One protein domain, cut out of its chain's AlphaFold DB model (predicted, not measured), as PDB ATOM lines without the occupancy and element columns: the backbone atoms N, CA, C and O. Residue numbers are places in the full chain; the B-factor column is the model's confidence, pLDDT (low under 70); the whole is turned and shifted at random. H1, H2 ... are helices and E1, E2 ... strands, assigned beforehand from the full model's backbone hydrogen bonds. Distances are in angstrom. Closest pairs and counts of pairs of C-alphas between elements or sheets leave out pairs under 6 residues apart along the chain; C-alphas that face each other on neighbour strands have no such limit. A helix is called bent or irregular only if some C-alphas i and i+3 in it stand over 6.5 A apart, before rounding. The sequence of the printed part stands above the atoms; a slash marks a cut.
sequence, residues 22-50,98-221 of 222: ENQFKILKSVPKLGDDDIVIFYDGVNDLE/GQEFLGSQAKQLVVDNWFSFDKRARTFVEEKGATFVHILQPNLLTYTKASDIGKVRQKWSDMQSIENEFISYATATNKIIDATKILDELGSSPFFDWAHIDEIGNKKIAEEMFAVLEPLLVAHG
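This is residues 22 to 50 and 98 to 221 of the 222 residues of the protein "Unannotated protein" of freshwater metagenome (UniProt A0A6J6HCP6). A small parallel sheet of three strands, E1, E2 and E3, has two long helices, H3 and H4, over one face, while a third long helix, H5, runs past its other side and only grazes it. Short H1 packs on H3, and short H2 on H3 and H4. The printed part has 153 residues, with five named helices and three named strands along the chain as H1 E1 H2 H3 E2 H4 E3 H5; the sheet's order is E1 E2 E3, and the class is mostly helix. It is compact, with a radius of gyration of the C-alphas of 16.5 A and spans of 49 by 37 by 26 A.

In the sheet, E1 is residues 39 to 44, 16.0 A long, E2 residues 131 to 136, 16.8 A, and E3 residues 176 to 178, 6.3 A. H3 is residues 99 to 126, 38.5 A from C-alpha 99 at (55.874, -87.122, 6.250) to C-alpha 126. H4 is residues 154 to 173, 29.5 A, and H5 residues 199 to 219, 29.8 A, ending at C-alpha 219 (91.099, -84.785, -24.489). H1 is residues 22 to 28, 9.9 A, beginning at C-alpha 22 (70.301, -100.995, -11.082), and H2 residues 46 to 50, 6.2 A. H3 is irregular, C-alphas 103 and 106 being 7.0 A apart; H5 is only just irregular, C-alphas 212 and 215 being 6.8 A apart.

E2 is the inner strand. E1 and E2 are parallel at 16 degrees, with N 42 and O 133 at 2.9 A, within hydrogen-bond range. E2 and E3 are parallel at 35 degrees, with N 177 and O 134 at 2.8 A, also within range. H3 and H4 lie on the same face of the sheet, two layers, one of strands and one of helices. H3 is over E2 at a height over the sheet of 10.0 A and runs along the strands, at 14 degrees to E2 on the local plane; it is only just not over E3, on which 2 of its C-alphas fall. H4 is over E3 at a height of 9.7 A, on a local plane fitted to just 6 C-alphas, and runs slantwise to the strands, at 37 degrees to E3 on the local plane. E2, H4 and E3 form a strand-helix-strand unit, two parallel neighbour strands with a helix between, and its crossover is right-handed. H3, the hub, touches H4 with residues 102 to 115 alone, at a steep tilt of 41 degrees, the same way; the closest C-alphas, of Lys 107 and Glu 165, are 6.0 A apart. With residues 113 to 121 alone it touches H1, at a shallow tilt of 11 degrees, the same way; the closest C-alphas are those of Phe 25 and Ala 121, 5.9 A. H2 is not on the sheet; it only just touches H3, with 3 pairs of C-alphas within 8 A, the closest being Asp 48 and Trp 114 at 7.1 A. H2 touches H4 at residues 159 to 163 alone, the closest C-alphas being those of Leu 49 and Glu 163, 6.6 A. H1 only grazes the sheet, with residues 24 to 28, and H5 only grazes it, with residues 209 to 217; H5 is apart from H3 and H4. Each O i to N i+4 pair is within hydrogen-bond range in H1 and H2, against 20 of 24 in H3, 15 of 16 in H4 and 15 of 17 in H5.

The C-alphas farthest apart are those of Gly 98 and Gly 221, 51.6 A. Residues 51 to 97 are not printed, and C-alphas 50 and 98 are 15.2 A apart across this cut. The links E2 to H4, residues 137 to 153, and E3 to H5, residues 179 to 198, are long. The mean pLDDT of the printed part is 90.7; residues 146 to 152 and residue 221 are under 70.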
ATOM      1  N   GLU A  22      69.922 -99.600 -11.351       97.94
ATOM      2  CA  GLU A  22      70.301-100.995 -11.082       97.94
ATOM      3  C   GLU A  22      70.257-101.875 -12.348       97.94
ATOM      4  O   GLU A  22      71.021-102.835 -12.485       97.94
ATOM      5  N   ASN A  23      69.349-101.563 -13.277       97.81
ATOM      6  CA  ASN A  23      69.201-102.240 -14.558       97.81
ATOM      7  C   ASN A  23      70.239-101.722 -15.553       97.81
ATOM      8  O   ASN A  23      70.858-102.534 -16.236       97.81
ATOM      9  N   GLN A  24      70.494-100.410 -15.569       98.00
ATOM     10  CA  GLN A  24      71.575 -99.822 -16.365       98.00
ATOM     11  C   GLN A  24      72.926-100.423 -15.994       98.00
ATOM     12  O   GLN A  24      73.667-100.861 -16.868       98.00
ATOM     13  N   PHE A  25      73.207-100.589 -14.700       98.31
ATOM     14  CA  PHE A  25      74.423-101.260 -14.250       98.31
ATOM     15  C   PHE A  25      74.497-102.731 -14.700       98.31
ATOM     16  O   PHE A  25      75.573-103.240 -15.009       98.31
ATOM     17  N   LYS A  26      73.366-103.449 -14.775       97.69
ATOM     18  CA  LYS A  26      73.342-104.815 -15.336       97.69
ATOM     19  C   LYS A  26      73.665-104.818 -16.833       97.69
ATOM     20  O   LYS A  26      74.422-105.687 -17.259       97.69
ATOM     21  N   ILE A  27      73.134-103.860 -17.592       97.00
ATOM     22  CA  ILE A  27      73.400-103.701 -19.029       97.00
ATOM     23  C   ILE A  27      74.865-103.323 -19.260       97.00
ATOM     24  O   ILE A  27      75.532-103.966 -20.066       97.00
ATOM     25  N   LEU A  28      75.402-102.376 -18.491       97.56
ATOM     26  CA  LEU A  28      76.805-101.960 -18.541       97.56
ATOM     27  C   LEU A  28      77.766-103.151 -18.417       97.56
ATOM     28  O   LEU A  28      78.726-103.264 -19.173       97.56
ATOM     29  N   LYS A  29      77.478-104.099 -17.520       96.50
ATOM     30  CA  LYS A  29      78.289-105.317 -17.364       96.50
ATOM     31  C   LYS A  29      78.235-106.272 -18.559       96.50
ATOM     32  O   LYS A  29      79.084-107.154 -18.647       96.50
ATOM     33  N   SER A  30      77.239-106.142 -19.433       94.31
ATOM     34  CA  SER A  30      77.135-106.938 -20.661       94.31
ATOM     35  C   SER A  30      77.925-106.350 -21.831       94.31
ATOM     36  O   SER A  30      78.097-107.032 -22.839       94.31
ATOM     37  N   VAL A  31      78.440-105.119 -21.696       92.25
ATOM     38  CA  VAL A  31      79.269-104.482 -22.722       92.25
ATOM     39  C   VAL A  31      80.617-105.221 -22.797       92.25
ATOM     40  O   VAL A  31      81.356-105.252 -21.809       92.25
ATOM     41  N   PRO A  32      80.943-105.861 -23.938       75.00
ATOM     42  CA  PRO A  32      82.000-106.873 -24.013       75.00
ATOM     43  C   PRO A  32      83.419-106.316 -23.842       75.00
ATOM     44  O   PRO A  32      84.315-107.062 -23.445       75.00
ATOM     45  N   LYS A  33      83.640-105.020 -24.094       88.19
ATOM     46  CA  LYS A  33      84.906-104.337 -23.813       88.19
ATOM     47  C   LYS A  33      84.670-102.830 -23.707       88.19
ATOM     48  O   LYS A  33      84.058-102.268 -24.603       88.19
ATOM     49  N   LEU A  34      85.148-102.230 -22.621       93.88
ATOM     50  CA  LEU A  34      85.363-100.787 -22.507       93.88
ATOM     51  C   LEU A  34      86.872-100.560 -22.605       93.88
ATOM     52  O   LEU A  34      87.631-101.368 -22.055       93.88
ATOM     53  N   GLY A  35      87.285 -99.539 -23.342       89.00
ATOM     54  CA  GLY A  35      88.663 -99.076 -23.454       89.00
ATOM     55  C   GLY A  35      88.843 -97.664 -22.910       89.00
ATOM     56  O   GLY A  35      87.878 -96.988 -22.563       89.00
ATOM     57  N   ASP A  36      90.097 -97.226 -22.861       89.44
ATOM     58  CA  ASP A  36      90.495 -95.972 -22.216       89.44
ATOM     59  C   ASP A  36      89.877 -94.720 -22.883       89.44
ATOM     60  O   ASP A  36      89.623 -93.722 -22.212       89.44
ATOM     61  N   ASP A  37      89.534 -94.821 -24.173       89.94
ATOM     62  CA  ASP A  37      88.929 -93.746 -24.978       89.94
ATOM     63  C   ASP A  37      87.385 -93.797 -25.016       89.94
ATOM     64  O   ASP A  37      86.745 -93.046 -25.771       89.94
ATOM     65  N   ASP A  38      86.775 -94.723 -24.268       94.38
ATOM     66  CA  ASP A  38      85.323 -94.869 -24.190       94.38
ATOM     67  C   ASP A  38      84.741 -93.980 -23.090       94.38
ATOM     68  O   ASP A  38      85.279 -93.851 -21.987       94.38
ATOM     69  N   ILE A  39      83.570 -93.408 -23.374       95.88
ATOM     70  CA  ILE A  39      82.784 -92.651 -22.403       95.88
ATOM     71  C   ILE A  39      81.466 -93.384 -22.180       95.88
ATOM     72  O   ILE A  39      80.694 -93.611 -23.111       95.88
ATOM     73  N   VAL A  40      81.195 -93.745 -20.929       97.50
ATOM     74  CA  VAL A  40      79.927 -94.340 -20.509       97.50
ATOM     75  C   VAL A  40      79.077 -93.261 -19.868       97.50
ATOM     76  O   VAL A  40      79.500 -92.624 -18.903       97.50
ATOM     77  N   ILE A  41      77.864 -93.093 -20.385       97.75
ATOM     78  CA  ILE A  41      76.928 -92.074 -19.923       97.75
ATOM     79  C   ILE A  41      75.715 -92.755 -19.307       97.75
ATOM     80  O   ILE A  41      75.022 -93.522 -19.978       97.75
ATOM     81  N   PHE A  42      75.450 -92.461 -18.039       98.06
ATOM     82  CA  PHE A  42      74.150 -92.717 -17.425       98.06
ATOM     83  C   PHE A  42      73.337 -91.426 -17.461       98.06
ATOM     84  O   PHE A  42      73.819 -90.369 -17.057       98.06
ATOM     85  N   TYR A  43      72.110 -91.523 -17.958       97.44
ATOM     86  CA  TYR A  43      71.133 -90.439 -17.986       97.44
ATOM     87  C   TYR A  43      69.836 -90.980 -17.390       97.44
ATOM     88  O   TYR A  43      69.112 -91.736 -18.045       97.44
ATOM     89  N   ASP A  44      69.600 -90.700 -16.107       97.31
ATOM     90  CA  ASP A  44      68.498 -91.301 -15.355       97.31
ATOM     91  C   ASP A  44      68.020 -90.454 -14.160       97.31
ATOM     92  O   ASP A  44      68.259 -89.253 -14.119       97.31
ATOM     93  N   GLY A  45      67.169 -91.022 -13.292       96.31
ATOM     94  CA  GLY A  45      66.573 -90.332 -12.135       96.31
ATOM     95  C   GLY A  45      65.067 -90.564 -11.967       96.31
ATOM     96  O   GLY A  45      64.632 -91.053 -10.935       96.31
ATOM     97  N   VAL A  46      64.262 -90.316 -13.006       96.31
ATOM     98  CA  VAL A  46      62.784 -90.375 -13.006       96.31
ATOM     99  C   VAL A  46      62.225 -91.722 -12.541       96.31
ATOM    100  O   VAL A  46      61.370 -91.757 -11.659       96.31
ATOM    101  N   ASN A  47      62.697 -92.845 -13.092       97.38
ATOM    102  CA  ASN A  47      62.165 -94.165 -12.709       97.38
ATOM    103  C   ASN A  47      62.601 -94.571 -11.290       97.38
ATOM    104  O   ASN A  47      61.901 -95.314 -10.599       97.38
ATOM    105  N   ASP A  48      63.771 -94.107 -10.847       97.94
ATOM    106  CA  ASP A  48      64.254 -94.311  -9.483       97.94
ATOM    107  C   ASP A  48      63.452 -93.456  -8.489       97.94
ATOM    108  O   ASP A  48      63.013 -93.973  -7.459       97.94
ATOM    109  N   LEU A  49      63.156 -92.201  -8.839       96.94
ATOM    110  CA  LEU A  49      62.248 -91.310  -8.117       96.94
ATOM    111  C   LEU A  49      60.855 -91.937  -7.953       96.94
ATOM    112  O   LEU A  49      60.342 -92.017  -6.833       96.94
ATOM    113  N   GLU A  50      60.251 -92.414  -9.046       94.75
ATOM    114  CA  GLU A  50      58.932 -93.059  -9.017       94.75
ATOM    115  C   GLU A  50      58.941 -94.287  -8.101       94.75
ATOM    116  O   GLU A  50      58.051 -94.454  -7.266       94.75
ATOM    117  N   GLY A  98      53.653 -90.565   3.602       85.31
ATOM    118  CA  GLY A  98      53.815 -90.132   4.995       85.31
ATOM    119  C   GLY A  98      54.978 -89.148   5.161       85.31
ATOM    120  O   GLY A  98      56.048 -89.365   4.600       85.31
ATOM    121  N   GLN A  99      54.810 -88.106   5.983       86.88
ATOM    122  CA  GLN A  99      55.874 -87.122   6.250       86.88
ATOM    123  C   GLN A  99      57.107 -87.742   6.926       86.88
ATOM    124  O   GLN A  99      58.228 -87.331   6.655       86.88
ATOM    125  N   GLU A 100      56.921 -88.774   7.752       88.06
ATOM    126  CA  GLU A 100      58.030 -89.544   8.331       88.06
ATOM    127  C   GLU A 100      58.879 -90.225   7.248       88.06
ATOM    128  O   GLU A 100      60.111 -90.207   7.310       88.06
ATOM    129  N   PHE A 101      58.221 -90.785   6.225       91.38
ATOM    130  CA  PHE A 101      58.905 -91.389   5.089       91.38
ATOM    131  C   PHE A 101      59.681 -90.329   4.307       91.38
ATOM    132  O   PHE A 101      60.869 -90.516   4.063       91.38
ATOM    133  N   LEU A 102      59.045 -89.199   3.981       89.81
ATOM    134  CA  LEU A 102      59.694 -88.086   3.281       89.81
ATOM    135  C   LEU A 102      60.913 -87.549   4.039       89.81
ATOM    136  O   LEU A 102      61.968 -87.370   3.446       89.81
ATOM    137  N   GLY A 103      60.787 -87.339   5.350       86.69
ATOM    138  CA  GLY A 103      61.836 -86.718   6.159       86.69
ATOM    139  C   GLY A 103      63.036 -87.614   6.481       86.69
ATOM    140  O   GLY A 103      64.015 -87.118   7.030       86.69
ATOM    141  N   SER A 104      62.978 -88.921   6.201       88.00
ATOM    142  CA  SER A 104      64.066 -89.837   6.582       88.00
ATOM    143  C   SER A 104      64.263 -91.018   5.632       88.00
ATOM    144  O   SER A 104      65.366 -91.243   5.136       88.00
ATOM    145  N   GLN A 105      63.203 -91.773   5.346       92.88
ATOM    146  CA  GLN A 105      63.299 -93.037   4.612       92.88
ATOM    147  C   GLN A 105      63.492 -92.831   3.108       92.88
ATOM    148  O   GLN A 105      64.227 -93.594   2.487       92.88
ATOM    149  N   ALA A 106      62.882 -91.795   2.526       93.88
ATOM    150  CA  ALA A 106      63.043 -91.453   1.116       93.88
ATOM    151  C   ALA A 106      64.520 -91.229   0.775       93.88
ATOM    152  O   ALA A 106      65.062 -91.896  -0.102       93.88
ATOM    153  N   LYS A 107      65.190 -90.372   1.553       93.81
ATOM    154  CA  LYS A 107      66.629 -90.126   1.447       93.81
ATOM    155  C   LYS A 107      67.443 -91.412   1.538       93.81
ATOM    156  O   LYS A 107      68.315 -91.647   0.705       93.81
ATOM    157  N   GLN A 108      67.144 -92.260   2.521       94.06
ATOM    158  CA  GLN A 108      67.854 -93.525   2.694       94.06
ATOM    159  C   GLN A 108      67.697 -94.438   1.469       94.06
ATOM    160  O   GLN A 108      68.679 -95.016   1.019       94.06
ATOM    161  N   LEU A 109      66.504 -94.515   0.872       94.69
ATOM    162  CA  LEU A 109      66.278 -95.302  -0.346       94.69
ATOM    163  C   LEU A 109      67.030 -94.745  -1.562       94.69
ATOM    164  O   LEU A 109      67.564 -95.525  -2.353       94.69
ATOM    165  N   VAL A 110      67.115 -93.418  -1.699       94.50
ATOM    166  CA  VAL A 110      67.938 -92.775  -2.738       94.50
ATOM    167  C   VAL A 110      69.414 -93.140  -2.553       94.50
ATOM    168  O   VAL A 110      70.086 -93.501  -3.517       94.50
ATOM    169  N   VAL A 111      69.915 -93.133  -1.315       91.56
ATOM    170  CA  VAL A 111      71.299 -93.527  -1.005       91.56
ATOM    171  C   VAL A 111      71.556 -95.002  -1.294       91.56
ATOM    172  O   VAL A 111      72.506 -95.346  -2.001       91.56
ATOM    173  N   ASP A 112      70.723 -95.875  -0.735       93.44
ATOM    174  CA  ASP A 112      70.933 -97.321  -0.751       93.44
ATOM    175  C   ASP A 112      70.859 -97.896  -2.161       93.44
ATOM    176  O   ASP A 112      71.547 -98.877  -2.468       93.44
ATOM    177  N   ASN A 113      70.051 -97.274  -3.021       95.06
ATOM    178  CA  ASN A 113      69.913 -97.675  -4.407       95.06
ATOM    179  C   ASN A 113      70.708 -96.764  -5.343       95.06
ATOM    180  O   ASN A 113      71.743 -97.173  -5.867       95.06
ATOM    181  N   TRP A 114      70.235 -95.537  -5.555       96.31
ATOM    182  CA  TRP A 114      70.704 -94.706  -6.657       96.31
ATOM    183  C   TRP A 114      72.177 -94.322  -6.516       96.31
ATOM    184  O   TRP A 114      72.992 -94.620  -7.388       96.31
ATOM    185  N   PHE A 115      72.562 -93.801  -5.354       94.25
ATOM    186  CA  PHE A 115      73.958 -93.447  -5.098       94.25
ATOM    187  C   PHE A 115      74.888 -94.672  -5.038       94.25
ATOM    188  O   PHE A 115      76.005 -94.656  -5.559       94.25
ATOM    189  N   SER A 116      74.428 -95.765  -4.426       96.06
ATOM    190  CA  SER A 116      75.177 -97.025  -4.374       96.06
ATOM    191  C   SER A 116      75.495 -97.563  -5.773       96.06
ATOM    192  O   SER A 116      76.621 -98.006  -6.027       96.06
ATOM    193  N   PHE A 117      74.536 -97.502  -6.701       97.94
ATOM    194  CA  PHE A 117      74.745 -97.935  -8.078       97.94
ATOM    195  C   PHE A 117      75.541 -96.936  -8.923       97.94
ATOM    196  O   PHE A 117      76.349 -97.415  -9.715       97.94
ATOM    197  N   ASP A 118      75.432 -95.617  -8.709       97.62
ATOM    198  CA  ASP A 118      76.360 -94.634  -9.308       97.62
ATOM    199  C   ASP A 118      77.805 -95.000  -8.965       97.62
ATOM    200  O   ASP A 118      78.634 -95.190  -9.856       97.62
ATOM    201  N   LYS A 119      78.095 -95.206  -7.674       97.12
ATOM    202  CA  LYS A 119      79.444 -95.553  -7.220       97.12
ATOM    203  C   LYS A 119      79.939 -96.853  -7.856       97.12
ATOM    204  O   LYS A 119      81.084 -96.923  -8.288       97.12
ATOM    205  N   ARG A 120      79.086 -97.883  -7.924       98.06
ATOM    206  CA  ARG A 120      79.434 -99.178  -8.538       98.06
ATOM    207  C   ARG A 120      79.677 -99.060 -10.038       98.06
ATOM    208  O   ARG A 120      80.634 -99.653 -10.526       98.06
ATOM    209  N   ALA A 121      78.826 -98.328 -10.754       98.25
ATOM    210  CA  ALA A 121      78.967 -98.097 -12.188       98.25
ATOM    211  C   ALA A 121      80.258 -97.336 -12.481       98.25
ATOM    212  O   ALA A 121      81.072 -97.801 -13.271       98.25
ATOM    213  N   ARG A 122      80.495 -96.246 -11.753       97.88
ATOM    214  CA  ARG A 122      81.706 -95.438 -11.858       97.88
ATOM    215  C   ARG A 122      82.970 -96.254 -11.637       97.88
ATOM    216  O   ARG A 122      83.815 -96.292 -12.519       97.88
ATOM    217  N   THR A 123      83.061 -96.962 -10.509       97.88
ATOM    218  CA  THR A 123      84.210 -97.830 -10.221       97.88
ATOM    219  C   THR A 123      84.408 -98.871 -11.320       97.88
ATOM    220  O   THR A 123      85.522 -99.042 -11.790       97.88
ATOM    221  N   PHE A 124      83.337 -99.515 -11.792       97.81
ATOM    222  CA  PHE A 124      83.434-100.518 -12.856       97.81
ATOM    223  C   PHE A 124      83.968 -99.955 -14.184       97.81
ATOM    224  O   PHE A 124      84.697-100.651 -14.889       97.81
ATOM    225  N   VAL A 125      83.579 -98.730 -14.547       97.69
ATOM    226  CA  VAL A 125      84.020 -98.058 -15.780       97.69
ATOM    227  C   VAL A 125      85.461 -97.571 -15.641       97.69
ATOM    228  O   VAL A 125      86.286 -97.884 -16.494       97.69
ATOM    229  N   GLU A 126      85.787 -96.901 -14.533       95.50
ATOM    230  CA  GLU A 126      87.126 -96.364 -14.258       95.50
ATOM    231  C   GLU A 126      88.178 -97.482 -14.111       95.50
ATOM    232  O   GLU A 126      89.297 -97.348 -14.598       95.50
ATOM    233  N   GLU A 127      87.826 -98.633 -13.520       95.50
ATOM    234  CA  GLU A 127      88.705 -99.818 -13.452       95.50
ATOM    235  C   GLU A 127      89.038-100.409 -14.832       95.50
ATOM    236  O   GLU A 127      90.004-101.160 -14.972       95.50
ATOM    237  N   LYS A 128      88.239-100.087 -15.854       95.19
ATOM    238  CA  LYS A 128      88.464-100.481 -17.250       95.19
ATOM    239  C   LYS A 128      89.154 -99.389 -18.072       95.19
ATOM    240  O   LYS A 128      89.283 -99.572 -19.275       95.19
ATOM    241  N   GLY A 129      89.556 -98.287 -17.434       93.44
ATOM    242  CA  GLY A 129      90.222 -97.143 -18.060       93.44
ATOM    243  C   GLY A 129      89.286 -96.142 -18.741       93.44
ATOM    244  O   GLY A 129      89.715 -95.038 -19.057       93.44
ATOM    245  N   ALA A 130      88.008 -96.482 -18.909       95.88
ATOM    246  CA  ALA A 130      87.007 -95.623 -19.533       95.88
ATOM    247  C   ALA A 130      86.571 -94.462 -18.618       95.88
ATOM    248  O   ALA A 130      86.738 -94.486 -17.395       95.88
ATOM    249  N   THR A 131      85.931 -93.454 -19.211       96.25
ATOM    250  CA  THR A 131      85.379 -92.299 -18.489       96.25
ATOM    251  C   THR A 131      83.902 -92.516 -18.154       96.25
ATOM    252  O   THR A 131      83.114 -92.885 -19.022       96.25
ATOM    253  N   PHE A 132      83.494 -92.253 -16.907       97.50
ATOM    254  CA  PHE A 132      82.090 -92.345 -16.490       97.50
ATOM    255  C   PHE A 132      81.463 -90.973 -16.244       97.50
ATOM    256  O   PHE A 132      81.905 -90.214 -15.375       97.50
ATOM    257  N   VAL A 133      80.372 -90.705 -16.955       97.56
ATOM    258  CA  VAL A 133      79.558 -89.497 -16.825       97.56
ATOM    259  C   VAL A 133      78.162 -89.903 -16.374       97.56
ATOM    260  O   VAL A 133      77.541 -90.792 -16.951       97.56
ATOM    261  N   HIS A 134      77.651 -89.249 -15.337       97.94
ATOM    262  CA  HIS A 134      76.299 -89.479 -14.846       97.94
ATOM    263  C   HIS A 134      75.554 -88.152 -14.814       97.94
ATOM    264  O   HIS A 134      76.066 -87.167 -14.284       97.94
ATOM    265  N   ILE A 135      74.368 -88.132 -15.409       97.44
ATOM    266  CA  ILE A 135      73.537 -86.951 -15.590       97.44
ATOM    267  C   ILE A 135      72.161 -87.242 -14.992       97.44
ATOM    268  O   ILE A 135      71.482 -88.182 -15.409       97.44
ATOM    269  N   LEU A 136      71.753 -86.425 -14.022       97.50
ATOM    270  CA  LEU A 136      70.413 -86.454 -13.449       97.50
ATOM    271  C   LEU A 136      69.441 -85.777 -14.420       97.50
ATOM    272  O   LEU A 136      69.607 -84.600 -14.744       97.50
ATOM    273  N   GLN A 137      68.445 -86.520 -14.891       96.00
ATOM    274  CA  GLN A 137      67.530 -86.063 -15.933       96.00
ATOM    275  C   GLN A 137      66.534 -84.997 -15.431       96.00
ATOM    276  O   GLN A 137      66.015 -85.119 -14.318       96.00
ATOM    277  N   PRO A 138      66.190 -83.987 -16.251       95.62
ATOM    278  CA  PRO A 138      65.070 -83.099 -15.977       95.62
ATOM    279  C   PRO A 138      63.734 -83.832 -16.015       95.62
ATOM    280  O   PRO A 138      63.533 -84.793 -16.755       95.62
ATOM    281  N   ASN A 139      62.787 -83.309 -15.250       94.31
ATOM    282  CA  ASN A 139      61.399 -83.732 -15.281       94.31
ATOM    283  C   ASN A 139      60.488 -82.537 -14.979       94.31
ATOM    284  O   ASN A 139      60.932 -81.427 -14.674       94.31
ATOM    285  N   LEU A 140      59.183 -82.750 -15.072       90.75
ATOM    286  CA  LEU A 140      58.208 -81.680 -14.923       90.75
ATOM    287  C   LEU A 140      58.172 -81.073 -13.505       90.75
ATOM    288  O   LEU A 140      57.667 -79.967 -13.331       90.75
ATOM    289  N   LEU A 141      58.711 -81.765 -12.492       89.38
ATOM    290  CA  LEU A 141      58.754 -81.292 -11.099       89.38
ATOM    291  C   LEU A 141      59.833 -80.233 -10.866       89.38
ATOM    292  O   LEU A 141      59.736 -79.463  -9.906       89.38
ATOM    293  N   THR A 142      60.851 -80.206 -11.723       87.81
ATOM    294  CA  THR A 142      61.989 -79.281 -11.646       87.81
ATOM    295  C   THR A 142      61.885 -78.144 -12.658       87.81
ATOM    296  O   THR A 142      62.597 -77.150 -12.526       87.81
ATOM    297  N   TYR A 143      60.960 -78.246 -13.619       86.56
ATOM    298  CA  TYR A 143      60.712 -77.226 -14.633       86.56
ATOM    299  C   TYR A 143      60.080 -75.966 -14.016       86.56
ATOM    300  O   TYR A 143      58.915 -75.957 -13.616       86.56
ATOM    301  N   THR A 144      60.825 -74.862 -13.936       78.19
ATOM    302  CA  THR A 144      60.399 -73.655 -13.191       78.19
ATOM    303  C   THR A 144      59.246 -72.901 -13.850       78.19
ATOM    304  O   THR A 144      58.458 -72.236 -13.172       78.19
ATOM    305  N   LYS A 145      59.100 -73.041 -15.172       73.00
ATOM    306  CA  LYS A 145      57.966 -72.507 -15.943       73.00
ATOM    307  C   LYS A 145      56.711 -73.382 -15.845       73.00
ATOM    308  O   LYS A 145      55.657 -72.971 -16.321       73.00
ATOM    309  N   ALA A 146      56.771 -74.525 -15.157       63.81
ATOM    310  CA  ALA A 146      55.610 -75.338 -14.793       63.81
ATOM    311  C   ALA A 146      54.803 -74.739 -13.624       63.81
ATOM    312  O   ALA A 146      54.271 -75.494 -12.809       63.81
ATOM    313  N   SER A 147      54.732 -73.408 -13.503       53.44
ATOM    314  CA  SER A 147      54.380 -72.631 -12.294       53.44
ATOM    315  C   SER A 147      53.010 -72.921 -11.639       53.44
ATOM    316  O   SER A 147      52.697 -72.353 -10.582       53.44
ATOM    317  N   ASP A 148      52.253 -73.876 -12.182       50.91
ATOM    318  CA  ASP A 148      50.962 -74.361 -11.700       50.91
ATOM    319  C   ASP A 148      50.914 -75.857 -11.317       50.91
ATOM    320  O   ASP A 148      49.927 -76.293 -10.733       50.91
ATOM    321  N   ILE A 149      51.948 -76.673 -11.555       55.28
ATOM    322  CA  ILE A 149      51.830 -78.140 -11.389       55.28
ATOM    323  C   ILE A 149      51.962 -78.584  -9.926       55.28
ATOM    324  O   ILE A 149      51.147 -79.373  -9.434       55.28
ATOM    325  N   GLY A 150      52.924 -78.017  -9.189       50.34
ATOM    326  CA  GLY A 150      53.134 -78.313  -7.764       50.34
ATOM    327  C   GLY A 150      52.003 -77.825  -6.848       50.34
ATOM    328  O   GLY A 150      51.843 -78.330  -5.741       50.34
ATOM    329  N   LYS A 151      51.169 -76.882  -7.309       50.22
ATOM    330  CA  LYS A 151      50.070 -76.308  -6.511       50.22
ATOM    331  C   LYS A 151      48.795 -77.153  -6.517       50.22
ATOM    332  O   LYS A 151      47.883 -76.864  -5.749       50.22
ATOM    333  N   VAL A 152      48.704 -78.170  -7.382       54.44
ATOM    334  CA  VAL A 152      47.412 -78.797  -7.709       54.44
ATOM    335  C   VAL A 152      47.279 -80.232  -7.182       54.44
ATOM    336  O   VAL A 152      46.150 -80.688  -7.003       54.44
ATOM    337  N   ARG A 153      48.371 -80.966  -6.883       70.44
ATOM    338  CA  ARG A 153      48.274 -82.351  -6.355       70.44
ATOM    339  C   ARG A 153      49.380 -82.714  -5.360       70.44
ATOM    340  O   ARG A 153      50.558 -82.549  -5.660       70.44
ATOM    341  N   GLN A 154      48.992 -83.329  -4.236       77.69
ATOM    342  CA  GLN A 154      49.903 -83.804  -3.182       77.69
ATOM    343  C   GLN A 154      51.019 -84.717  -3.719       77.69
ATOM    344  O   GLN A 154      52.170 -84.551  -3.332       77.69
ATOM    345  N   LYS A 155      50.702 -85.618  -4.664       83.31
ATOM    346  CA  LYS A 155      51.688 -86.482  -5.341       83.31
ATOM    347  C   LYS A 155      52.891 -85.695  -5.866       83.31
ATOM    348  O   LYS A 155      54.023 -86.109  -5.653       83.31
ATOM    349  N   TRP A 156      52.656 -84.558  -6.519       85.31
ATOM    350  CA  TRP A 156      53.731 -83.763  -7.109       85.31
ATOM    351  C   TRP A 156      54.598 -83.089  -6.049       85.31
ATOM    352  O   TRP A 156      55.813 -83.090  -6.185       85.31
ATOM    353  N   SER A 157      53.994 -82.587  -4.967       86.12
ATOM    354  CA  SER A 157      54.739 -82.028  -3.828       86.12
ATOM    355  C   SER A 157      55.632 -83.076  -3.156       86.12
ATOM    356  O   SER A 157      56.765 -82.789  -2.767       86.12
ATOM    357  N   ASP A 158      55.117 -84.293  -3.005       90.50
ATOM    358  CA  ASP A 158      55.849 -85.396  -2.396       90.50
ATOM    359  C   ASP A 158      57.003 -85.859  -3.292       90.50
ATOM    360  O   ASP A 158      58.134 -85.984  -2.827       90.50
ATOM    361  N   MET A 159      56.744 -86.064  -4.588       91.88
ATOM    362  CA  MET A 159      57.788 -86.416  -5.553       91.88
ATOM    363  C   MET A 159      58.838 -85.309  -5.670       91.88
ATOM    364  O   MET A 159      60.018 -85.618  -5.708       91.88
ATOM    365  N   GLN A 160      58.450 -84.032  -5.636       92.06
ATOM    366  CA  GLN A 160      59.404 -82.920  -5.636       92.06
ATOM    367  C   GLN A 160      60.298 -82.934  -4.387       92.06
ATOM    368  O   GLN A 160      61.483 -82.623  -4.461       92.06
ATOM    369  N   SER A 161      59.753 -83.335  -3.237       92.56
ATOM    370  CA  SER A 161      60.539 -83.483  -2.009       92.56
ATOM    371  C   SER A 161      61.558 -84.622  -2.121       92.56
ATOM    372  O   SER A 161      62.689 -84.463  -1.675       92.56
ATOM    373  N   ILE A 162      61.194 -85.739  -2.759       95.50
ATOM    374  CA  ILE A 162      62.128 -86.840  -3.041       95.50
ATOM    375  C   ILE A 162      63.173 -86.414  -4.086       95.50
ATOM    376  O   ILE A 162      64.354 -86.684  -3.905       95.50
ATOM    377  N   GLU A 163      62.764 -85.719  -5.145       95.50
ATOM    378  CA  GLU A 163      63.647 -85.203  -6.199       95.50
ATOM    379  C   GLU A 163      64.737 -84.284  -5.633       95.50
ATOM    380  O   GLU A 163      65.903 -84.367  -6.019       95.50
ATOM    381  N   ASN A 164      64.395 -83.465  -4.635       94.50
ATOM    382  CA  ASN A 164      65.373 -82.629  -3.941       94.50
ATOM    383  C   ASN A 164      66.482 -83.445  -3.257       94.50
ATOM    384  O   ASN A 164      67.595 -82.937  -3.113       94.50
ATOM    385  N   GLU A 165      66.232 -84.699  -2.863       95.44
ATOM    386  CA  GLU A 165      67.290 -85.581  -2.363       95.44
ATOM    387  C   GLU A 165      68.248 -85.982  -3.494       95.44
ATOM    388  O   GLU A 165      69.461 -85.892  -3.308       95.44
ATOM    389  N   PHE A 166      67.743 -86.336  -4.684       96.50
ATOM    390  CA  PHE A 166      68.585 -86.616  -5.860       96.50
ATOM    391  C   PHE A 166      69.458 -85.406  -6.224       96.50
ATOM    392  O   PHE A 166      70.676 -85.544  -6.350       96.50
ATOM    393  N   ILE A 167      68.859 -84.212  -6.303       95.75
ATOM    394  CA  ILE A 167      69.565 -82.950  -6.583       95.75
ATOM    395  C   ILE A 167      70.613 -82.654  -5.505       95.75
ATOM    396  O   ILE A 167      71.751 -82.286  -5.818       95.75
ATOM    397  N   SER A 168      70.258 -82.833  -4.227       93.81
ATOM    398  CA  SER A 168      71.178 -82.621  -3.106       93.81
ATOM    399  C   SER A 168      72.406 -83.521  -3.222       93.81
ATOM    400  O   SER A 168      73.529 -83.043  -3.046       93.81
ATOM    401  N   TYR A 169      72.223 -84.793  -3.585       89.88
ATOM    402  CA  TYR A 169      73.332 -85.718  -3.816       89.88
ATOM    403  C   TYR A 169      74.163 -85.361  -5.047       89.88
ATOM    404  O   TYR A 169      75.397 -85.372  -4.970       89.88
ATOM    405  N   ALA A 170      73.518 -85.021  -6.164       92.75
ATOM    406  CA  ALA A 170      74.226 -84.623  -7.374       92.75
ATOM    407  C   ALA A 170      75.141 -83.419  -7.101       92.75
ATOM    408  O   ALA A 170      76.351 -83.482  -7.332       92.75
ATOM    409  N   THR A 171      74.592 -82.395  -6.444       91.00
ATOM    410  CA  THR A 171      75.318 -81.180  -6.054       91.00
ATOM    411  C   THR A 171      76.422 -81.459  -5.031       91.00
ATOM    412  O   THR A 171      77.520 -80.930  -5.145       91.00
ATOM    413  N   ALA A 172      76.170 -82.291  -4.016       90.19
ATOM    414  CA  ALA A 172      77.151 -82.539  -2.956       90.19
ATOM    415  C   ALA A 172      78.381 -83.322  -3.442       90.19
ATOM    416  O   ALA A 172      79.468 -83.179  -2.881       90.19
ATOM    417  N   THR A 173      78.214 -84.178  -4.451       87.25
ATOM    418  CA  THR A 173      79.312 -85.011  -4.956       87.25
ATOM    419  C   THR A 173      80.132 -84.322  -6.039       87.25
ATOM    420  O   THR A 173      81.290 -84.694  -6.217       87.25
ATOM    421  N   ASN A 174      79.549 -83.372  -6.782       86.62
ATOM    422  CA  ASN A 174      80.083 -82.850  -8.049       86.62
ATOM    423  C   ASN A 174      80.443 -83.949  -9.073       86.62
ATOM    424  O   ASN A 174      81.173 -83.696 -10.027       86.62
ATOM    425  N   LYS A 175      79.970 -85.187  -8.867       91.06
ATOM    426  CA  LYS A 175      80.235 -86.345  -9.737       91.06
ATOM    427  C   LYS A 175      79.055 -86.687 -10.636       91.06
ATOM    428  O   LYS A 175      79.222 -87.439 -11.597       91.06
ATOM    429  N   ILE A 176      77.882 -86.164 -10.299       95.75
ATOM    430  CA  ILE A 176      76.662 -86.290 -11.083       95.75
ATOM    431  C   ILE A 176      76.293 -84.886 -11.539       95.75
ATOM    432  O   ILE A 176      76.227 -83.962 -10.730       95.75
ATOM    433  N   ILE A 177      76.085 -84.734 -12.837       95.62
ATOM    434  CA  ILE A 177      75.685 -83.474 -13.445       95.62
ATOM    435  C   ILE A 177      74.194 -83.298 -13.210       95.62
ATOM    436  O   ILE A 177      73.386 -84.127 -13.626       95.62
ATOM    437  N   ASP A 178      73.838 -82.216 -12.534       95.69
ATOM    438  CA  ASP A 178      72.450 -81.829 -12.343       95.69
ATOM    439  C   ASP A 178      71.920 -81.157 -13.618       95.69
ATOM    440  O   ASP A 178      72.164 -79.973 -13.853       95.69
ATOM    441  N   ALA A 179      71.197 -81.916 -14.447       95.44
ATOM    442  CA  ALA A 179      70.525 -81.381 -15.627       95.44
ATOM    443  C   ALA A 179      69.048 -81.045 -15.360       95.44
ATOM    444  O   ALA A 179      68.282 -80.835 -16.299       95.44
ATOM    445  N   THR A 180      68.613 -80.948 -14.101       94.62
ATOM    446  CA  THR A 180      67.184 -80.805 -13.781       94.62
ATOM    447  C   THR A 180      66.545 -79.511 -14.283       94.62
ATOM    448  O   THR A 180      65.328 -79.451 -14.458       94.62
ATOM    449  N   LYS A 181      67.354 -78.481 -14.560       93.69
ATOM    450  CA  LYS A 181      66.898 -77.149 -14.990       93.69
ATOM    451  C   LYS A 181      67.176 -76.816 -16.451       93.69
ATOM    452  O   LYS A 181      66.833 -75.726 -16.893       93.69
ATOM    453  N   ILE A 182      67.767 -77.720 -17.230       94.19
ATOM    454  CA  ILE A 182      68.233 -77.388 -18.593       94.19
ATOM    455  C   ILE A 182      67.102 -76.991 -19.548       94.19
ATOM    456  O   ILE A 182      67.319 -76.304 -20.544       94.19
ATOM    457  N   LEU A 183      65.878 -77.424 -19.246       94.56
ATOM    458  CA  LEU A 183      64.703 -77.142 -20.062       94.56
ATOM    459  C   LEU A 183      64.067 -75.789 -19.717       94.56
ATOM    460  O   LEU A 183      63.257 -75.297 -20.500       94.56
ATOM    461  N   ASP A 184      64.452 -75.148 -18.604       91.75
ATOM    462  CA  ASP A 184      63.884 -73.873 -18.139       91.75
ATOM    463  C   ASP A 184      64.071 -72.730 -19.139       91.75
ATOM    464  O   ASP A 184      63.285 -71.782 -19.163       91.75
ATOM    465  N   GLU A 185      65.078 -72.812 -20.005       89.19
ATOM    466  CA  GLU A 185      65.351 -71.804 -21.031       89.19
ATOM    467  C   GLU A 185      64.329 -71.835 -22.175       89.19
ATOM    468  O   GLU A 185      64.105 -70.817 -22.833       89.19
ATOM    469  N   LEU A 186      63.633 -72.958 -22.372       89.88
ATOM    470  CA  LEU A 186      62.682 -73.126 -23.468       89.88
ATOM    471  C   LEU A 186      61.460 -72.212 -23.306       89.88
ATOM    472  O   LEU A 186      60.948 -71.991 -22.205       89.88
ATOM    473  N   GLY A 187      60.984 -71.654 -24.421       85.25
ATOM    474  CA  GLY A 187      59.837 -70.738 -24.445       85.25
ATOM    475  C   GLY A 187      58.505 -71.392 -24.053       85.25
ATOM    476  O   GLY A 187      57.594 -70.698 -23.610       85.25
ATOM    477  N   SER A 188      58.411 -72.716 -24.176       86.81
ATOM    478  CA  SER A 188      57.256 -73.540 -23.817       86.81
ATOM    479  C   SER A 188      57.707 -74.850 -23.171       86.81
ATOM    480  O   SER A 188      58.855 -75.261 -23.338       86.81
ATOM    481  N   SER A 189      56.790 -75.508 -22.456       89.88
ATOM    482  CA  SER A 189      57.036 -76.836 -21.889       89.88
ATOM    483  C   SER A 189      57.262 -77.856 -23.008       89.88
ATOM    484  O   SER A 189      56.359 -78.005 -23.832       89.88
ATOM    485  N   PRO A 190      58.393 -78.582 -23.022       92.50
ATOM    486  CA  PRO A 190      58.606 -79.683 -23.961       92.50
ATOM    487  C   PRO A 190      57.962 -80.995 -23.483       92.50
ATOM    488  O   PRO A 190      58.014 -82.001 -24.176       92.50
ATOM    489  N   PHE A 191      57.415 -81.028 -22.267       91.75
ATOM    490  CA  PHE A 191      56.906 -82.236 -21.625       91.75
ATOM    491  C   PHE A 191      55.529 -82.668 -22.163       91.75
ATOM    492  O   PHE A 191      54.579 -81.883 -22.126       91.75
ATOM    493  N   PHE A 192      55.403 -83.930 -22.592       89.25
ATOM    494  CA  PHE A 192      54.123 -84.575 -22.931       89.25
ATOM    495  C   PHE A 192      53.377 -85.065 -21.687       89.25
ATOM    496  O   PHE A 192      52.155 -84.954 -21.586       89.25
ATOM    497  N   ASP A 193      54.130 -85.626 -20.747       87.81
ATOM    498  CA  ASP A 193      53.681 -86.002 -19.414       87.81
ATOM    499  C   ASP A 193      54.710 -85.513 -18.389       87.81
ATOM    500  O   ASP A 193      55.410 -84.544 -18.631       87.81
ATOM    501  N   TRP A 194      54.804 -86.114 -17.209       88.19
ATOM    502  CA  TRP A 194      55.713 -85.603 -16.189       88.19
ATOM    503  C   TRP A 194      57.203 -85.890 -16.438       88.19
ATOM    504  O   TRP A 194      58.031 -85.327 -15.723       88.19
ATOM    505  N   ALA A 195      57.554 -86.726 -17.420       92.44
ATOM    506  CA  ALA A 195      58.937 -87.128 -17.685       92.44
ATOM    507  C   ALA A 195      59.297 -87.228 -19.176       92.44
ATOM    508  O   ALA A 195      60.437 -86.962 -19.546       92.44
ATOM    509  N   HIS A 196      58.356 -87.595 -20.042       94.31
ATOM    510  CA  HIS A 196      58.591 -87.695 -21.479       94.31
ATOM    511  C   HIS A 196      58.482 -86.322 -22.146       94.31
ATOM    512  O   HIS A 196      57.610 -85.520 -21.809       94.31
ATOM    513  N   ILE A 197      59.341 -86.084 -23.134       94.69
ATOM    514  CA  ILE A 197      59.513 -84.792 -23.806       94.69
ATOM    515  C   ILE A 197      59.467 -84.920 -25.330       94.69
ATOM    516  O   ILE A 197      59.737 -85.989 -25.885       94.69
ATOM    517  N   ASP A 198      59.166 -83.807 -25.988       95.50
ATOM    518  CA  ASP A 198      59.167 -83.646 -27.438       95.50
ATOM    519  C   ASP A 198      60.582 -83.563 -28.045       95.50
ATOM    520  O   ASP A 198      61.615 -83.675 -27.373       95.50
ATOM    521  N   GLU A 199      60.648 -83.408 -29.365       96.69
ATOM    522  CA  GLU A 199      61.900 -83.282 -30.105       96.69
ATOM    523  C   GLU A 199      62.707 -82.028 -29.737       96.69
ATOM    524  O   GLU A 199      63.937 -82.054 -29.821       96.69
ATOM    525  N   ILE A 200      62.052 -80.948 -29.298       95.56
ATOM    526  CA  ILE A 200      62.711 -79.699 -28.899       95.56
ATOM    527  C   ILE A 200      63.426 -79.911 -27.562       95.56
ATOM    528  O   ILE A 200      64.598 -79.552 -27.427       95.56
ATOM    529  N   GLY A 201      62.753 -80.546 -26.600       95.31
ATOM    530  CA  GLY A 201      63.346 -80.937 -25.325       95.31
ATOM    531  C   GLY A 201      64.521 -81.895 -25.511       95.31
ATOM    532  O   GLY A 201      65.603 -81.646 -24.979       95.31
ATOM    533  N   ASN A 202      64.341 -82.949 -26.318       95.75
ATOM    534  CA  ASN A 202      65.407 -83.913 -26.614       95.75
ATOM    535  C   ASN A 202      66.624 -83.246 -27.263       95.75
ATOM    536  O   ASN A 202      67.759 -83.547 -26.897       95.75
ATOM    537  N   LYS A 203      66.400 -82.315 -28.198       96.25
ATOM    538  CA  LYS A 203      67.482 -81.554 -28.826       96.25
ATOM    539  C   LYS A 203      68.257 -80.730 -27.794       96.25
ATOM    540  O   LYS A 203      69.480 -80.810 -27.778       96.25
ATOM    541  N   LYS A 204      67.565 -80.000 -26.910       95.69
ATOM    542  CA  LYS A 204      68.214 -79.209 -25.850       95.69
ATOM    543  C   LYS A 204      69.025 -80.091 -24.897       95.69
ATOM    544  O   LYS A 204      70.152 -79.744 -24.573       95.69
ATOM    545  N   ILE A 205      68.503 -81.254 -24.496       95.12
ATOM    546  CA  ILE A 205      69.267 -82.231 -23.699       95.12
ATOM    547  C   ILE A 205      70.517 -82.695 -24.435       95.12
ATOM    548  O   ILE A 205      71.588 -82.706 -23.840       95.12
ATOM    549  N   ALA A 206      70.402 -83.053 -25.713       94.56
ATOM    550  CA  ALA A 206      71.548 -83.507 -26.489       94.56
ATOM    551  C   ALA A 206      72.633 -82.422 -26.611       94.56
ATOM    552  O   ALA A 206      73.811 -82.740 -26.477       94.56
ATOM    553  N   GLU A 207      72.250 -81.157 -26.813       94.50
ATOM    554  CA  GLU A 207      73.175 -80.015 -26.855       94.50
ATOM    555  C   GLU A 207      73.915 -79.827 -25.519       94.50
ATOM    556  O   GLU A 207      75.138 -79.708 -25.504       94.50
ATOM    557  N   GLU A 208      73.200 -79.878 -24.391       93.69
ATOM    558  CA  GLU A 208      73.803 -79.750 -23.055       93.69
ATOM    559  C   GLU A 208      74.683 -80.951 -22.692       93.69
ATOM    560  O   GLU A 208      75.779 -80.794 -22.152       93.69
ATOM    561  N   MET A 209      74.245 -82.170 -23.027       93.38
ATOM    562  CA  MET A 209      75.062 -83.372 -22.869       93.38
ATOM    563  C   MET A 209      76.337 -83.264 -23.704       93.38
ATOM    564  O   MET A 209      77.415 -83.572 -23.208       93.38
ATOM    565  N   PHE A 210      76.239 -82.800 -24.949       92.88
ATOM    566  CA  PHE A 210      77.406 -82.631 -25.805       92.88
ATOM    567  C   PHE A 210      78.380 -81.589 -25.246       92.88
ATOM    568  O   PHE A 210      79.570 -81.873 -25.200       92.88
ATOM    569  N   ALA A 211      77.903 -80.458 -24.721       92.19
ATOM    570  CA  ALA A 211      78.762 -79.446 -24.097       92.19
ATOM    571  C   ALA A 211      79.566 -79.985 -22.894       92.19
ATOM    572  O   ALA A 211      80.690 -79.551 -22.640       92.19
ATOM    573  N   VAL A 212      79.019 -80.959 -22.159       91.06
ATOM    574  CA  VAL A 212      79.747 -81.675 -21.098       91.06
ATOM    575  C   VAL A 212      80.782 -82.642 -21.677       91.06
ATOM    576  O   VAL A 212      81.869 -82.798 -21.121       91.06
ATOM    577  N   LEU A 213      80.423 -83.348 -22.748       91.69
ATOM    578  CA  LEU A 213      81.214 -84.445 -23.303       91.69
ATOM    579  C   LEU A 213      82.330 -83.965 -24.230       91.69
ATOM    580  O   LEU A 213      83.360 -84.625 -24.310       91.69
ATOM    581  N   GLU A 214      82.153 -82.836 -24.908       91.25
ATOM    582  CA  GLU A 214      83.089 -82.299 -25.895       91.25
ATOM    583  C   GLU A 214      84.515 -82.150 -25.333       91.25
ATOM    584  O   GLU A 214      85.433 -82.708 -25.938       91.25
ATOM    585  N   PRO A 215      84.752 -81.540 -24.152       90.56
ATOM    586  CA  PRO A 215      86.101 -81.470 -23.589       90.56
ATOM    587  C   PRO A 215      86.730 -82.844 -23.331       90.56
ATOM    588  O   PRO A 215      87.948 -82.989 -23.419       90.56
ATOM    589  N   LEU A 216      85.912 -83.852 -23.005       90.12
ATOM    590  CA  LEU A 216      86.372 -85.223 -22.780       90.12
ATOM    591  C   LEU A 216      86.733 -85.890 -24.109       90.12
ATOM    592  O   LEU A 216      87.785 -86.510 -24.211       90.12
ATOM    593  N   LEU A 217      85.896 -85.725 -25.133       87.44
ATOM    594  CA  LEU A 217      86.135 -86.252 -26.477       87.44
ATOM    595  C   LEU A 217      87.428 -85.676 -27.077       87.44
ATOM    596  O   LEU A 217      88.278 -86.443 -27.528       87.44
ATOM    597  N   VAL A 218      87.630 -84.360 -26.958       86.50
ATOM    598  CA  VAL A 218      88.850 -83.677 -27.422       86.50
ATOM    599  C   VAL A 218      90.088 -84.132 -26.640       86.50
ATOM    600  O   VAL A 218      91.151 -84.340 -27.227       86.50
ATOM    601  N   ALA A 219      89.983 -84.314 -25.317       82.31
ATOM    602  CA  ALA A 219      91.099 -84.785 -24.489       82.31
ATOM    603  C   ALA A 219      91.561 -86.204 -24.862       82.31
ATOM    604  O   ALA A 219      92.751 -86.504 -24.758       82.31
ATOM    605  N   HIS A 220      90.638 -87.042 -25.338       74.88
ATOM    606  CA  HIS A 220      90.911 -88.390 -25.847       74.88
ATOM    607  C   HIS A 220      91.376 -88.407 -27.316       74.88
ATOM    608  O   HIS A 220      91.503 -89.472 -27.914       74.88
ATOM    609  N   GLY A 221      91.677 -87.243 -27.906       62.66
ATOM    610  CA  GLY A 221      92.243 -87.137 -29.254       62.66
ATOM    611  C   GLY A 221      91.252 -87.432 -30.384       62.66
ATOM    612  O   GLY A 221      91.691 -87.863 -31.452       62.66
TER     613      GLY A 221